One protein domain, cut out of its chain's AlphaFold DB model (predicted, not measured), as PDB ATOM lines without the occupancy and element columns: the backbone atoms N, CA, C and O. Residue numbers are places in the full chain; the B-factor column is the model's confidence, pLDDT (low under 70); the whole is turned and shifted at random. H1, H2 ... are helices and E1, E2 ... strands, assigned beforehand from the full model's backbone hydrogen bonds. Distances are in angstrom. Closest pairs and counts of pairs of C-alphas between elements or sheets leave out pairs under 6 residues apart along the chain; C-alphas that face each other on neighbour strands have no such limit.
ATOM      1  N   ARG A   3     235.466 225.993 231.191       93.31
ATOM      2  CA  ARG A   3     236.183 224.724 231.011       93.31
ATOM      3  C   ARG A   3     235.724 224.082 229.715       93.31
ATOM      4  O   ARG A   3     234.526 223.897 229.538       93.31
ATOM      5  N   HIS A   4     236.676 223.730 228.864       94.62
ATOM      6  CA  HIS A   4     236.412 223.159 227.548       94.62
ATOM      7  C   HIS A   4     237.176 221.859 227.386       94.62
ATOM      8  O   HIS A   4     238.351 221.772 227.752       94.62
ATOM      9  N   HIS A   5     236.519 220.851 226.820       96.94
ATOM     10  CA  HIS A   5     237.225 219.667 226.351       96.94
ATOM     11  C   HIS A   5     238.122 220.044 225.181       96.94
ATOM     12  O   HIS A   5     237.739 220.862 224.349       96.94
ATOM     13  N   PHE A   6     239.301 219.441 225.100       97.50
ATOM     14  CA  PHE A   6     240.166 219.618 223.943       97.50
ATOM     15  C   PHE A   6     240.703 218.286 223.437       97.50
ATOM     16  O   PHE A   6     240.791 217.312 224.191       97.50
ATOM     17  N   GLN A   7     241.101 218.287 222.170       97.81
ATOM     18  CA  GLN A   7     241.944 217.274 221.561       97.81
ATOM     19  C   GLN A   7     243.078 217.974 220.812       97.81
ATOM     20  O   GLN A   7     242.839 218.824 219.961       97.81
ATOM     21  N   LEU A   8     244.313 217.614 221.136       98.31
ATOM     22  CA  LEU A   8     245.527 218.123 220.513       98.31
ATOM     23  C   LEU A   8     246.187 216.985 219.753       98.31
ATOM     24  O   LEU A   8     246.469 215.951 220.349       98.31
ATOM     25  N   THR A   9     246.490 217.190 218.477       97.69
ATOM     26  CA  THR A   9     247.397 216.324 217.716       97.69
ATOM     27  C   THR A   9     248.625 217.118 217.313       97.69
ATOM     28  O   THR A   9     248.505 218.286 216.944       97.69
ATOM     29  N   TYR A  10     249.802 216.503 217.381       98.00
ATOM     30  CA  TYR A  10     251.048 217.187 217.060       98.00
ATOM     31  C   TYR A  10     252.012 216.349 216.224       98.00
ATOM     32  O   TYR A  10     251.960 215.124 216.187       98.00
ATOM     33  N   SER A  11     252.943 217.030 215.567       97.75
ATOM     34  CA  SER A  11     254.084 216.433 214.888       97.75
ATOM     35  C   SER A  11     255.324 217.267 215.177       97.75
ATOM     36  O   SER A  11     255.324 218.473 214.958       97.75
ATOM     37  N   ILE A  12     256.403 216.611 215.597       97.50
ATOM     38  CA  ILE A  12     257.728 217.229 215.721       97.50
ATOM     39  C   ILE A  12     258.560 216.826 214.510       97.50
ATOM     40  O   ILE A  12     258.718 215.628 214.252       97.50
ATOM     41  N   LYS A  13     259.077 217.808 213.769       96.44
ATOM     42  CA  LYS A  13     259.983 217.603 212.630       96.44
ATOM     43  C   LYS A  13     261.331 218.249 212.909       96.44
ATOM     44  O   LYS A  13     261.411 219.194 213.680       96.44
ATOM     45  N   HIS A  14     262.380 217.735 212.288       95.69
ATOM     46  CA  HIS A  14     263.700 218.355 212.325       95.69
ATOM     47  C   HIS A  14     263.725 219.580 211.401       95.69
ATOM     48  O   HIS A  14     263.101 219.576 210.340       95.69
ATOM     49  N   TYR A  15     264.446 220.625 211.802       90.81
ATOM     50  CA  TYR A  15     264.597 221.844 211.009       90.81
ATOM     51  C   TYR A  15     265.556 221.648 209.829       90.81
ATOM     52  O   TYR A  15     265.340 222.179 208.740       90.81
ATOM     53  N   LYS A  16     266.622 220.869 210.041       89.94
ATOM     54  CA  LYS A  16     267.668 220.589 209.050       89.94
ATOM     55  C   LYS A  16     267.799 219.087 208.833       89.94
ATOM     56  O   LYS A  16     267.514 218.299 209.732       89.94
ATOM     57  N   GLU A  17     268.279 218.692 207.662       91.44
ATOM     58  CA  GLU A  17     268.654 217.305 207.345       91.44
ATOM     59  C   GLU A  17     270.042 216.991 207.925       91.44
ATOM     60  O   GLU A  17     271.013 216.777 207.204       91.44
ATOM     61  N   THR A  18     270.164 217.064 209.253       94.31
ATOM     62  CA  THR A  18     271.386 216.679 209.971       94.31
ATOM     63  C   THR A  18     271.067 215.607 210.999       94.31
ATOM     64  O   THR A  18     269.986 215.621 211.591       94.31
ATOM     65  N   ASP A  19     272.027 214.722 211.272       94.94
ATOM     66  CA  ASP A  19     271.874 213.677 212.293       94.94
ATOM     67  C   ASP A  19     271.518 214.262 213.664       94.94
ATOM     68  O   ASP A  19     270.712 213.691 214.400       94.94
ATOM     69  N   LYS A  20     272.066 215.443 213.986       93.94
ATOM     70  CA  LYS A  20     271.749 216.174 215.216       93.94
ATOM     71  C   LYS A  20     270.270 216.558 215.263       93.94
ATOM     72  O   LYS A  20     269.592 216.226 216.231       93.94
ATOM     73  N   SER A  21     269.762 217.226 214.226       93.94
ATOM     74  CA  SER A  21     268.367 217.679 214.186       93.94
ATOM     75  C   SER A  21     267.388 216.497 214.159       93.94
ATOM     76  O   SER A  21     266.361 216.530 214.835       93.94
ATOM     77  N   LEU A  22     267.727 215.417 213.444       95.38
ATOM     78  CA  LEU A  22     266.956 214.168 213.415       95.38
ATOM     79  C   LEU A  22     266.869 213.518 214.802       95.38
ATOM     80  O   LEU A  22     265.775 213.181 215.268       95.38
ATOM     81  N   ALA A  23     268.009 213.376 215.482       96.31
ATOM     82  CA  ALA A  23     268.059 212.846 216.838       96.31
ATOM     83  C   ALA A  23     267.272 213.734 217.812       96.31
ATOM     84  O   ALA A  23     266.523 213.217 218.642       96.31
ATOM     85  N   MET A  24     267.381 215.056 217.671       97.25
ATOM     86  CA  MET A  24     266.696 216.009 218.536       97.25
ATOM     87  C   MET A  24     265.174 215.974 218.352       97.25
ATOM     88  O   MET A  24     264.439 215.899 219.333       97.25
ATOM     89  N   ALA A  25     264.678 215.917 217.112       96.94
ATOM     90  CA  ALA A  25     263.247 215.770 216.838       96.94
ATOM     91  C   ALA A  25     262.660 214.504 217.479       96.94
ATOM     92  O   ALA A  25     261.547 214.532 218.014       96.94
ATOM     93  N   LYS A  26     263.420 213.400 217.471       96.56
ATOM     94  CA  LYS A  26     263.039 212.168 218.166       96.56
ATOM     95  C   LYS A  26     263.024 212.359 219.685       96.56
ATOM     96  O   LYS A  26     262.046 211.973 220.314       96.56
ATOM     97  N   GLN A  27     264.060 212.964 220.267       97.12
ATOM     98  CA  GLN A  27     264.134 213.205 221.715       97.12
ATOM     99  C   GLN A  27     262.990 214.093 222.214       97.12
ATOM    100  O   GLN A  27     262.348 213.752 223.205       97.12
ATOM    101  N   VAL A  28     262.684 215.180 221.501       97.69
ATOM    102  CA  VAL A  28     261.561 216.071 221.826       97.69
ATOM    103  C   VAL A  28     260.239 215.309 221.767       97.69
ATOM    104  O   VAL A  28     259.456 215.372 222.712       97.69
ATOM    105  N   ARG A  29     259.992 214.529 220.703       96.94
ATOM    106  CA  ARG A  29     258.772 213.713 220.592       96.94
ATOM    107  C   ARG A  29     258.647 212.713 221.745       96.94
ATOM    108  O   ARG A  29     257.601 212.681 222.393       96.94
ATOM    109  N   ASP A  30     259.725 211.977 222.020       95.81
ATOM    110  CA  ASP A  30     259.811 210.957 223.072       95.81
ATOM    111  C   ASP A  30     259.660 211.542 224.484       95.81
ATOM    112  O   ASP A  30     259.318 210.796 225.401       95.81
ATOM    113  N   LYS A  31     259.979 212.830 224.674       96.50
ATOM    114  CA  LYS A  31     259.837 213.563 225.939       96.50
ATOM    115  C   LYS A  31     258.442 214.174 226.085       96.50
ATOM    116  O   LYS A  31     257.911 214.147 227.191       96.50
ATOM    117  N   ILE A  32     257.830 214.691 225.014       96.19
ATOM    118  CA  ILE A  32     256.439 215.188 225.028       96.19
ATOM    119  C   ILE A  32     255.478 214.038 225.330       96.19
ATOM    120  O   ILE A  32     254.711 214.087 226.292       96.19
ATOM    121  N   ALA A  33     255.549 212.953 224.559       93.19
ATOM    122  CA  ALA A  33     255.022 211.679 225.023       93.19
ATOM    123  C   ALA A  33     255.764 211.344 226.330       93.19
ATOM    124  O   ALA A  33     256.922 211.604 226.375       93.19
ATOM    125  N   ARG A  34     255.241 210.746 227.397       92.88
ATOM    126  CA  ARG A  34     255.953 210.524 228.693       92.88
ATOM    127  C   ARG A  34     255.912 211.722 229.636       92.88
ATOM    128  O   ARG A  34     255.821 211.461 230.828       92.88
ATOM    129  N   THR A  35     255.931 212.970 229.162       94.06
ATOM    130  CA  THR A  35     255.621 214.099 230.053       94.06
ATOM    131  C   THR A  35     254.159 214.013 230.482       94.06
ATOM    132  O   THR A  35     253.263 213.826 229.655       94.06
ATOM    133  N   ASP A  36     253.939 214.097 231.791       92.81
ATOM    134  CA  ASP A  36     252.612 214.188 232.385       92.81
ATOM    135  C   ASP A  36     252.229 215.665 232.489       92.81
ATOM    136  O   ASP A  36     252.717 216.388 233.356       92.81
ATOM    137  N   PHE A  37     251.400 216.131 231.554       93.12
ATOM    138  CA  PHE A  37     250.868 217.488 231.597       93.12
ATOM    139  C   PHE A  37     249.606 217.490 232.471       93.12
ATOM    140  O   PHE A  37     248.636 216.804 232.132       93.12
ATOM    141  N   PRO A  38     249.562 218.262 233.573       90.88
ATOM    142  CA  PRO A  38     248.419 218.258 234.476       90.88
ATOM    143  C   PRO A  38     247.092 218.530 233.753       90.88
ATOM    144  O   PRO A  38     246.909 219.557 233.101       90.88
ATOM    145  N   GLY A  39     246.140 217.603 233.888       90.69
ATOM    146  CA  GLY A  39     244.816 217.702 233.261       90.69
ATOM    147  C   GLY A  39     244.762 217.277 231.789       90.69
ATOM    148  O   GLY A  39     243.700 217.382 231.169       90.69
ATOM    149  N   TRP A  40     245.875 216.797 231.233       95.31
ATOM    150  CA  TRP A  40     245.944 216.216 229.901       95.31
ATOM    151  C   TRP A  40     246.064 214.702 230.037       95.31
ATOM    152  O   TRP A  40     246.600 214.158 230.996       95.31
ATOM    153  N   SER A  41     245.530 213.989 229.067       95.31
ATOM    154  CA  SER A  41     245.572 212.541 229.004       95.31
ATOM    155  C   SER A  41     245.896 212.148 227.583       95.31
ATOM    156  O   SER A  41     245.314 212.668 226.633       95.31
ATOM    157  N   LYS A  42     246.820 211.211 227.423       94.00
ATOM    158  CA  LYS A  42     247.088 210.640 226.109       94.00
ATOM    159  C   LYS A  42     245.874 209.875 225.607       94.00
ATOM    160  O   LYS A  42     245.148 209.255 226.388       94.00
ATOM    161  N   VAL A  43     245.669 209.899 224.298       91.56
ATOM    162  CA  VAL A  43     244.741 208.969 223.663       91.56
ATOM    163  C   VAL A  43     245.423 207.605 223.584       91.56
ATOM    164  O   VAL A  43     246.578 207.491 223.179       91.56
ATOM    165  N   GLU A  44     244.719 206.568 224.032       87.19
ATOM    166  CA  GLU A  44     245.243 205.204 224.046       87.19
ATOM    167  C   GLU A  44     245.688 204.795 222.635       87.19
ATOM    168  O   GLU A  44     244.963 205.004 221.665       87.19
ATOM    169  N   ASN A  45     246.898 204.241 222.522       87.06
ATOM    170  CA  ASN A  45     247.527 203.833 221.259       87.06
ATOM    171  C   ASN A  45     247.816 204.959 220.241       87.06
ATOM    172  O   ASN A  45     248.243 204.657 219.129       87.06
ATOM    173  N   ILE A  46     247.651 206.241 220.601       90.50
ATOM    174  CA  ILE A  46     248.012 207.381 219.742       90.50
ATOM    175  C   ILE A  46     249.004 208.282 220.481       90.50
ATOM    176  O   ILE A  46     248.631 209.165 221.249       90.50
ATOM    177  N   GLU A  47     250.297 208.054 220.243       86.44
ATOM    178  CA  GLU A  47     251.387 208.757 220.935       86.44
ATOM    179  C   GLU A  47     251.317 210.281 220.772       86.44
ATOM    180  O   GLU A  47     251.587 211.023 221.714       86.44
ATOM    181  N   THR A  48     250.924 210.732 219.582       94.25
ATOM    182  CA  THR A  48     250.942 212.134 219.162       94.25
ATOM    183  C   THR A  48     249.649 212.885 219.465       94.25
ATOM    184  O   THR A  48     249.431 213.963 218.910       94.25
ATOM    185  N   THR A  49     248.772 212.321 220.301       96.81
ATOM    186  CA  THR A  49     247.471 212.924 220.593       96.81
ATOM    187  C   THR A  49     247.186 212.970 222.089       96.81
ATOM    188  O   THR A  49     247.213 211.959 222.794       96.81
ATOM    189  N   PHE A  50     246.836 214.165 222.561       97.62
ATOM    190  CA  PHE A  50     246.346 214.422 223.910       97.62
ATOM    191  C   PHE A  50     244.883 214.848 223.873       97.62
ATOM    192  O   PHE A  50     244.413 215.448 222.910       97.62
ATOM    193  N   LYS A  51     244.168 214.571 224.955       97.25
ATOM    194  CA  LYS A  51     242.841 215.103 225.249       97.25
ATOM    195  C   LYS A  51     242.783 215.553 226.698       97.25
ATOM    196  O   LYS A  51     243.550 215.069 227.524       97.25
ATOM    197  N   GLY A  52     241.852 216.424 227.041       96.19
ATOM    198  CA  GLY A  52     241.714 216.846 228.430       96.19
ATOM    199  C   GLY A  52     240.749 217.996 228.595       96.19
ATOM    200  O   GLY A  52     239.810 218.145 227.812       96.19
ATOM    201  N   LEU A  53     240.994 218.796 229.628       94.88
ATOM    202  CA  LEU A  53     240.240 220.008 229.916       94.88
ATOM    203  C   LEU A  53     241.175 221.214 229.938       94.88
ATOM    204  O   LEU A  53     242.098 221.269 230.747       94.88
ATOM    205  N   LEU A  54     240.884 222.206 229.102       94.00
ATOM    206  CA  LEU A  54     241.475 223.535 229.219       94.00
ATOM    207  C   LEU A  54     240.560 224.407 230.060       94.00
ATOM    208  O   LEU A  54     239.334 224.342 229.947       94.00
ATOM    209  N   THR A  55     241.163 225.233 230.908       93.69
ATOM    210  CA  THR A  55     240.419 226.237 231.657       93.69
ATOM    211  C   THR A  55     240.821 227.615 231.172       93.69
ATOM    212  O   THR A  55     241.919 228.069 231.465       93.69
ATOM    213  N   LEU A  56     239.918 228.246 230.427       93.94
ATOM    214  CA  LEU A  56     240.158 229.486 229.698       93.94
ATOM    215  C   LEU A  56     239.502 230.654 230.433       93.94
ATOM    216  O   LEU A  56     238.342 230.566 230.864       93.94
ATOM    217  N   GLN A  57     240.235 231.742 230.617       92.38
ATOM    218  CA  GLN A  57     239.809 232.902 231.394       92.38
ATOM    219  C   GLN A  57     239.020 233.909 230.567       92.38
ATOM    220  O   GLN A  57     238.116 234.558 231.102       92.38
ATOM    221  N   THR A  58     239.325 233.992 229.278       90.94
ATOM    222  CA  THR A  58     238.808 234.998 228.351       90.94
ATOM    223  C   THR A  58     237.319 234.823 228.017       90.94
ATOM    224  O   THR A  58     236.690 233.781 228.272       90.94
ATOM    225  N   ILE A  59     236.707 235.901 227.514       84.38
ATOM    226  CA  ILE A  59     235.250 235.996 227.334       84.38
ATOM    227  C   ILE A  59     234.856 235.647 225.900       84.38
ATOM    228  O   ILE A  59     233.907 234.883 225.716       84.38
ATOM    229  N   SER A  60     235.565 236.175 224.899       92.12
ATOM    230  CA  SER A  60     235.239 235.915 223.496       92.12
ATOM    231  C   SER A  60     235.814 234.585 223.007       92.12
ATOM    232  O   SER A  60     236.830 234.101 223.503       92.12
ATOM    233  N   ASN A  61     235.178 233.988 221.998       92.19
ATOM    234  CA  ASN A  61     235.668 232.735 221.424       92.19
ATOM    235  C   ASN A  61     237.039 232.896 220.751       92.19
ATOM    236  O   ASN A  61     237.841 231.975 220.834       92.19
ATOM    237  N   ASN A  62     237.334 234.049 220.141       93.25
ATOM    238  CA  ASN A  62     238.640 234.291 219.518       93.25
ATOM    239  C   ASN A  62     239.754 234.351 220.567       93.25
ATOM    240  O   ASN A  62     240.716 233.601 220.468       93.25
ATOM    241  N   GLU A  63     239.576 235.138 221.631       94.69
ATOM    242  CA  GLU A  63     240.564 235.219 222.717       94.69
ATOM    243  C   GLU A  63     240.779 233.859 223.400       94.69
ATOM    244  O   GLU A  63     241.895 233.526 223.785       94.69
ATOM    245  N   ARG A  64     239.726 233.040 223.515       95.44
ATOM    246  CA  ARG A  64     239.829 231.675 224.056       95.44
ATOM    247  C   ARG A  64     240.659 230.756 223.172       95.44
ATOM    248  O   ARG A  64     241.379 229.909 223.697       95.44
ATOM    249  N   ARG A  65     240.548 230.896 221.851       96.75
ATOM    250  CA  ARG A  65     241.369 230.139 220.897       96.75
ATOM    251  C   ARG A  65     242.840 230.533 221.039       96.75
ATOM    252  O   ARG A  65     243.675 229.643 221.176       96.75
ATOM    253  N   ASP A  66     243.129 231.829 221.124       96.75
ATOM    254  CA  ASP A  66     244.493 232.343 221.318       96.75
ATOM    255  C   ASP A  66     245.087 231.901 222.669       96.75
ATOM    256  O   ASP A  66     246.250 231.497 222.760       96.75
ATOM    257  N   GLU A  67     244.277 231.924 223.732       96.94
ATOM    258  CA  GLU A  67     244.655 231.445 225.064       96.94
ATOM    259  C   GLU A  67     244.965 229.939 225.043       96.94
ATOM    260  O   GLU A  67     245.994 229.509 225.567       96.94
ATOM    261  N   ALA A  68     244.122 229.138 224.384       96.94
ATOM    262  CA  ALA A  68     244.320 227.700 224.242       96.94
ATOM    263  C   ALA A  68     245.599 227.364 223.454       96.94
ATOM    264  O   ALA A  68     246.380 226.511 223.884       96.94
ATOM    265  N   GLU A  69     245.851 228.060 222.343       97.81
ATOM    266  CA  GLU A  69     247.098 227.949 221.583       97.81
ATOM    267  C   GLU A  69     248.312 228.299 222.454       97.81
ATOM    268  O   GLU A  69     249.275 227.532 222.514       97.81
ATOM    269  N   THR A  70     248.249 229.416 223.183       97.38
ATOM    270  CA  THR A  70     249.334 229.878 224.061       97.38
ATOM    271  C   THR A  70     249.677 228.843 225.132       97.38
ATOM    272  O   THR A  70     250.856 228.574 225.371       97.38
ATOM    273  N   MET A  71     248.670 228.209 225.742       96.62
ATOM    274  CA  MET A  71     248.881 227.149 226.733       96.62
ATOM    275  C   MET A  71     249.622 225.943 226.145       96.62
ATOM    276  O   MET A  71     250.554 225.431 226.765       96.62
ATOM    277  N   VAL A  72     249.242 225.500 224.942       97.38
ATOM    278  CA  VAL A  72     249.918 224.378 224.274       97.38
ATOM    279  C   VAL A  72     251.339 224.756 223.856       97.38
ATOM    280  O   VAL A  72     252.273 223.985 224.086       97.38
ATOM    281  N   ARG A  73     251.526 225.956 223.292       97.88
ATOM    282  CA  ARG A  73     252.849 226.473 222.923       97.88
ATOM    283  C   ARG A  73     253.784 226.519 224.120       97.88
ATOM    284  O   ARG A  73     254.922 226.080 223.992       97.88
ATOM    285  N   ALA A  74     253.314 227.004 225.269       97.00
ATOM    286  CA  ALA A  74     254.112 227.072 226.489       97.00
ATOM    287  C   ALA A  74     254.555 225.674 226.945       97.00
ATOM    288  O   ALA A  74     255.747 225.455 227.153       97.00
ATOM    289  N   ALA A  75     253.622 224.716 226.996       96.44
ATOM    290  CA  ALA A  75     253.897 223.344 227.426       96.44
ATOM    291  C   ALA A  75     254.972 222.651 226.566       96.44
ATOM    292  O   ALA A  75     255.858 221.974 227.082       96.44
ATOM    293  N   PHE A  76     254.920 222.823 225.246       97.56
ATOM    294  CA  PHE A  76     255.907 222.219 224.345       97.56
ATOM    295  C   PHE A  76     257.212 223.021 224.287       97.56
ATOM    296  O   PHE A  76     258.284 222.424 224.208       97.56
ATOM    297  N   SER A  77     257.146 224.354 224.359       97.12
ATOM    298  CA  SER A  77     258.335 225.221 224.374       97.12
ATOM    299  C   SER A  77     259.215 224.969 225.590       97.12
ATOM    300  O   SER A  77     260.435 225.029 225.467       97.12
ATOM    301  N   GLU A  78     258.622 224.649 226.743       96.81
ATOM    302  CA  GLU A  78     259.372 224.269 227.943       96.81
ATOM    303  C   GLU A  78     260.252 223.043 227.670       96.81
ATOM    304  O   GLU A  78     261.457 223.083 227.909       96.81
ATOM    305  N   ILE A  79     259.690 222.002 227.049       97.50
ATOM    306  CA  ILE A  79     260.418 220.777 226.690       97.50
ATOM    307  C   ILE A  79     261.477 221.034 225.614       97.50
ATOM    308  O   ILE A  79     262.597 220.534 225.706       97.50
ATOM    309  N   ILE A  80     261.131 221.800 224.577       97.31
ATOM    310  CA  ILE A  80     262.065 222.148 223.495       97.31
ATOM    311  C   ILE A  80     263.258 222.926 224.062       97.31
ATOM    312  O   ILE A  80     264.397 222.664 223.681       97.31
ATOM    313  N   THR A  81     263.009 223.837 225.003       97.00
ATOM    314  CA  THR A  81     264.055 224.628 225.660       97.00
ATOM    315  C   THR A  81     264.890 223.774 226.615       97.00
ATOM    316  O   THR A  81     266.111 223.886 226.597       97.00
ATOM    317  N   GLU A  82     264.269 222.883 227.400       96.94
ATOM    318  CA  GLU A  82     264.967 221.932 228.288       96.94
ATOM    319  C   GLU A  82     265.996 221.087 227.516       96.94
ATOM    320  O   GLU A  82     267.075 220.791 228.027       96.94
ATOM    321  N   LEU A  83     265.672 220.727 226.272       96.94
ATOM    322  CA  LEU A  83     266.514 219.910 225.396       96.94
ATOM    323  C   LEU A  83     267.469 220.719 224.497       96.94
ATOM    324  O   LEU A  83     268.163 220.117 223.681       96.94
ATOM    325  N   ASP A  84     267.506 222.053 224.611       96.12
ATOM    326  CA  ASP A  84     268.257 222.947 223.707       96.12
ATOM    327  C   ASP A  84     267.942 222.679 222.214       96.12
ATOM    328  O   ASP A  84     268.800 222.677 221.328       96.12
ATOM    329  N   ALA A  85     266.668 222.395 221.931       95.88
ATOM    330  CA  ALA A  85     266.184 221.950 220.628       95.88
ATOM    331  C   ALA A  85     265.621 223.083 219.756       95.88
ATOM    332  O   ALA A  85     265.230 222.831 218.617       95.88
ATOM    333  N   THR A  86     265.582 224.321 220.256       94.19
ATOM    334  CA  THR A  86     264.906 225.473 219.624       94.19
ATOM    335  C   THR A  86     265.303 225.705 218.165       94.19
ATOM    336  O   THR A  86     264.474 226.092 217.353       94.19
ATOM    337  N   TRP A  87     266.562 225.445 217.806       94.06
ATOM    338  CA  TRP A  87     267.078 225.635 216.441       94.06
ATOM    339  C   TRP A  87     267.154 224.344 215.620       94.06
ATOM    340  O   TRP A  87     267.666 224.343 214.498       94.06
ATOM    341  N   GLU A  88     266.694 223.238 216.197       96.00
ATOM    342  CA  GLU A  88     266.835 221.891 215.653       96.00
ATOM    343  C   GLU A  88     265.499 221.294 215.214       96.00
ATOM    344  O   GLU A  88     265.495 220.370 214.399       96.00
ATOM    345  N   VAL A  89     264.370 221.796 215.725       97.25
ATOM    346  CA  VAL A  89     263.045 221.203 215.504       97.25
ATOM    347  C   VAL A  89     261.970 222.244 215.195       97.25
ATOM    348  O   VAL A  89     262.110 223.409 215.539       97.25
ATOM    349  N   TRP A  90     260.880 221.781 214.584       97.00
ATOM    350  CA  TRP A  90     259.605 222.483 214.462       97.00
ATOM    351  C   TRP A  90     258.486 221.638 215.061       97.00
ATOM    352  O   TRP A  90     258.371 220.444 214.751       97.00
ATOM    353  N   ALA A  91     257.629 222.261 215.863       97.56
ATOM    354  CA  ALA A  91     256.373 221.685 216.308       97.56
ATOM    355  C   ALA A  91     255.236 222.133 215.385       97.56
ATOM    356  O   ALA A  91     255.068 223.317 215.115       97.56
ATOM    357  N   TYR A  92     254.429 221.181 214.926       98.25
ATOM    358  CA  TYR A  92     253.176 221.418 214.212       98.25
ATOM    359  C   TYR A  92     252.042 220.877 215.063       98.25
ATOM    360  O   TYR A  92     252.093 219.714 215.463       98.25
ATOM    361  N   CYS A  93     251.039 221.697 215.337       98.38
ATOM    362  CA  CYS A  93     249.927 221.357 216.209       98.38
ATOM    363  C   CYS A  93     248.596 221.623 215.505       98.38
ATOM    364  O   CYS A  93     248.442 222.621 214.806       98.38
ATOM    365  N   SER A  94     247.632 220.736 215.737       98.31
ATOM    366  CA  SER A  94     246.218 220.944 215.437       98.31
ATOM    367  C   SER A  94     245.431 220.711 216.724       98.31
ATOM    368  O   SER A  94     245.468 219.621 217.305       98.31
ATOM    369  N   LEU A  95     244.785 221.769 217.209       98.44
ATOM    370  CA  LEU A  95     244.081 221.810 218.483       98.44
ATOM    371  C   LEU A  95     242.589 222.034 218.248       98.44
ATOM    372  O   LEU A  95     242.169 223.097 217.802       98.44
ATOM    373  N   MET A  96     241.775 221.054 218.609       97.81
ATOM    374  CA  MET A  96     240.328 221.201 218.671       97.81
ATOM    375  C   MET A  96     239.921 221.518 220.106       97.81
ATOM    376  O   MET A  96     240.279 220.781 221.024       97.81
ATOM    377  N   VAL A  97     239.152 222.586 220.299       97.12
ATOM    378  CA  VAL A  97     238.576 222.954 221.596       97.12
ATOM    379  C   VAL A  97     237.060 222.957 221.456       97.12
ATOM    380  O   VAL A  97     236.521 223.586 220.544       97.12
ATOM    381  N   GLY A  98     236.383 222.226 222.340       95.44
ATOM    382  CA  GLY A  98     234.928 222.124 222.370       95.44
ATOM    383  C   GLY A  98     234.282 223.506 222.371       95.44
ATOM    384  O   GLY A  98     234.783 224.423 223.011       95.44
ATOM    385  N   ASP A  99     233.205 223.653 221.604       93.06
ATOM    386  CA  ASP A  99     232.408 224.881 221.488       93.06
ATOM    387  C   ASP A  99     233.145 226.129 220.952       93.06
ATOM    388  O   ASP A  99     232.555 227.210 220.891       93.06
ATOM    389  N   LEU A 100     234.402 226.001 220.500       94.50
ATOM    390  CA  LEU A 100     235.186 227.109 219.934       94.50
ATOM    391  C   LEU A 100     235.338 227.061 218.406       94.50
ATOM    392  O   LEU A 100     236.076 227.873 217.846       94.50
ATOM    393  N   GLY A 101     234.625 226.161 217.725       93.00
ATOM    394  CA  GLY A 101     234.600 226.055 216.263       93.00
ATOM    395  C   GLY A 101     235.638 225.085 215.700       93.00
ATOM    396  O   GLY A 101     235.878 224.026 216.276       93.00
ATOM    397  N   ASP A 102     236.208 225.436 214.545       94.75
ATOM    398  CA  ASP A 102     237.156 224.591 213.805       94.75
ATOM    399  C   ASP A 102     238.499 224.424 214.539       94.75
ATOM    400  O   ASP A 102     238.789 225.159 215.490       94.75
ATOM    401  N   SER A 103     239.351 223.496 214.107       96.38
ATOM    402  CA  SER A 103     240.677 223.326 214.706       96.38
ATOM    403  C   SER A 103     241.527 224.599 214.618       96.38
ATOM    404  O   SER A 103     241.432 225.384 213.675       96.38
ATOM    405  N   ILE A 104     242.354 224.823 215.636       97.94
ATOM    406  CA  ILE A 104     243.388 225.854 215.676       97.94
ATOM    407  C   ILE A 104     244.682 225.185 215.218       97.94
ATOM    408  O   ILE A 104     245.176 224.269 215.879       97.94
ATOM    409  N   GLU A 105     245.207 225.610 214.074       98.19
ATOM    410  CA  GLU A 105     246.435 225.069 213.498       98.19
ATOM    411  C   GLU A 105     247.577 226.060 213.682       98.19
ATOM    412  O   GLU A 105     247.461 227.231 213.322       98.19
ATOM    413  N   PHE A 106     248.689 225.588 214.241       98.12
ATOM    414  CA  PHE A 106     249.830 226.446 214.525       98.12
ATOM    415  C   PHE A 106     251.154 225.687 214.529       98.12
ATOM    416  O   PHE A 106     251.212 224.477 214.769       98.12
ATOM    417  N   SER A 107     252.240 226.419 214.286       97.06
ATOM    418  CA  SER A 107     253.606 225.906 214.368       97.06
ATOM    419  C   SER A 107     254.568 226.886 215.041       97.06
ATOM    420  O   SER A 107     254.291 228.089 215.132       97.06
ATOM    421  N   PHE A 108     255.661 226.353 215.590       94.88
ATOM    422  CA  PHE A 108     256.762 227.089 216.224       94.88
ATOM    423  C   PHE A 108     258.019 226.242 216.315       94.88
ATOM    424  O   PHE A 108     257.892 224.999 216.429       94.88
TER     425      PHE A 108
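What this domain is: This is residues 3 to 108 of the 108 residues of an uncharacterized protein of Pseudomonas sp. Leaf127 (UniProt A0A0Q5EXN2). A strongly twisted sheet of five strands curls round the long helix H2, with the shorter helix H1 on the same face, in two layers; the other face is bare. The outline is elongated, 44 by 26 by 22 A, but compact, with a radius of gyration of the C-alphas of 14.0 A. The 106 printed residues, of mixed class, hold E1, H1, E2, E3, H2, E4 and E5 in that order; the antiparallel sheet runs E2, E3, E1, E4, E5.

How they stand to each other: E1, residues 3 to 14, has two antiparallel neighbours, E3, residues 46 to 56, and E4, residues 89 to 97; within hydrogen-bond range are N 8 and O 50, 2.8 A, and N 9 and O 94, 2.9 A. H1, residues 19 to 32, lies over E1, its height over the sheet 4.8 A; their closest C-alphas, of His 14 and Ser 21, are 5.1 A apart. Edge strand E2, residues 40 to 43, forms a hairpin with E3, N 41 to O 51 being 2.7 A. E3 bends by 52 degrees at residue 53. H2, residues 61 to 82, touches H1 with residues 76 to 80 alone, at a steep tilt of 59 degrees, opposite ways; the closest C-alphas, of Val 28 and Ile 80, are 6.3 A apart. Edge strand E5, residues 104 to 107, forms a hairpin with E4, N 93 to O 106 being 2.8 A. E1, H1, E2 and E3, H2, E4 are split strand-helix-strand units, same-way strands with another between, with right-handed crossovers. Every O i to N i+4 pair is within range in H1, 17 of 18 in H2.

Where its parts are: E1 begins at C-alpha 3 (236.183, 224.724, 231.011) and measures 33.9 A, H1 20.1 A, E3 25.5 A, H2 32.0 A and E4 25.3 A, first to last C-alpha. E5 ends at C-alpha 107 (253.606, 225.906, 214.368).

The domain as a whole: The farthest C-alphas, of Asp 19 and Ile 59, are 45.4 A apart. The printed part has no cut and no long link; no printed residue is under pLDDT 70.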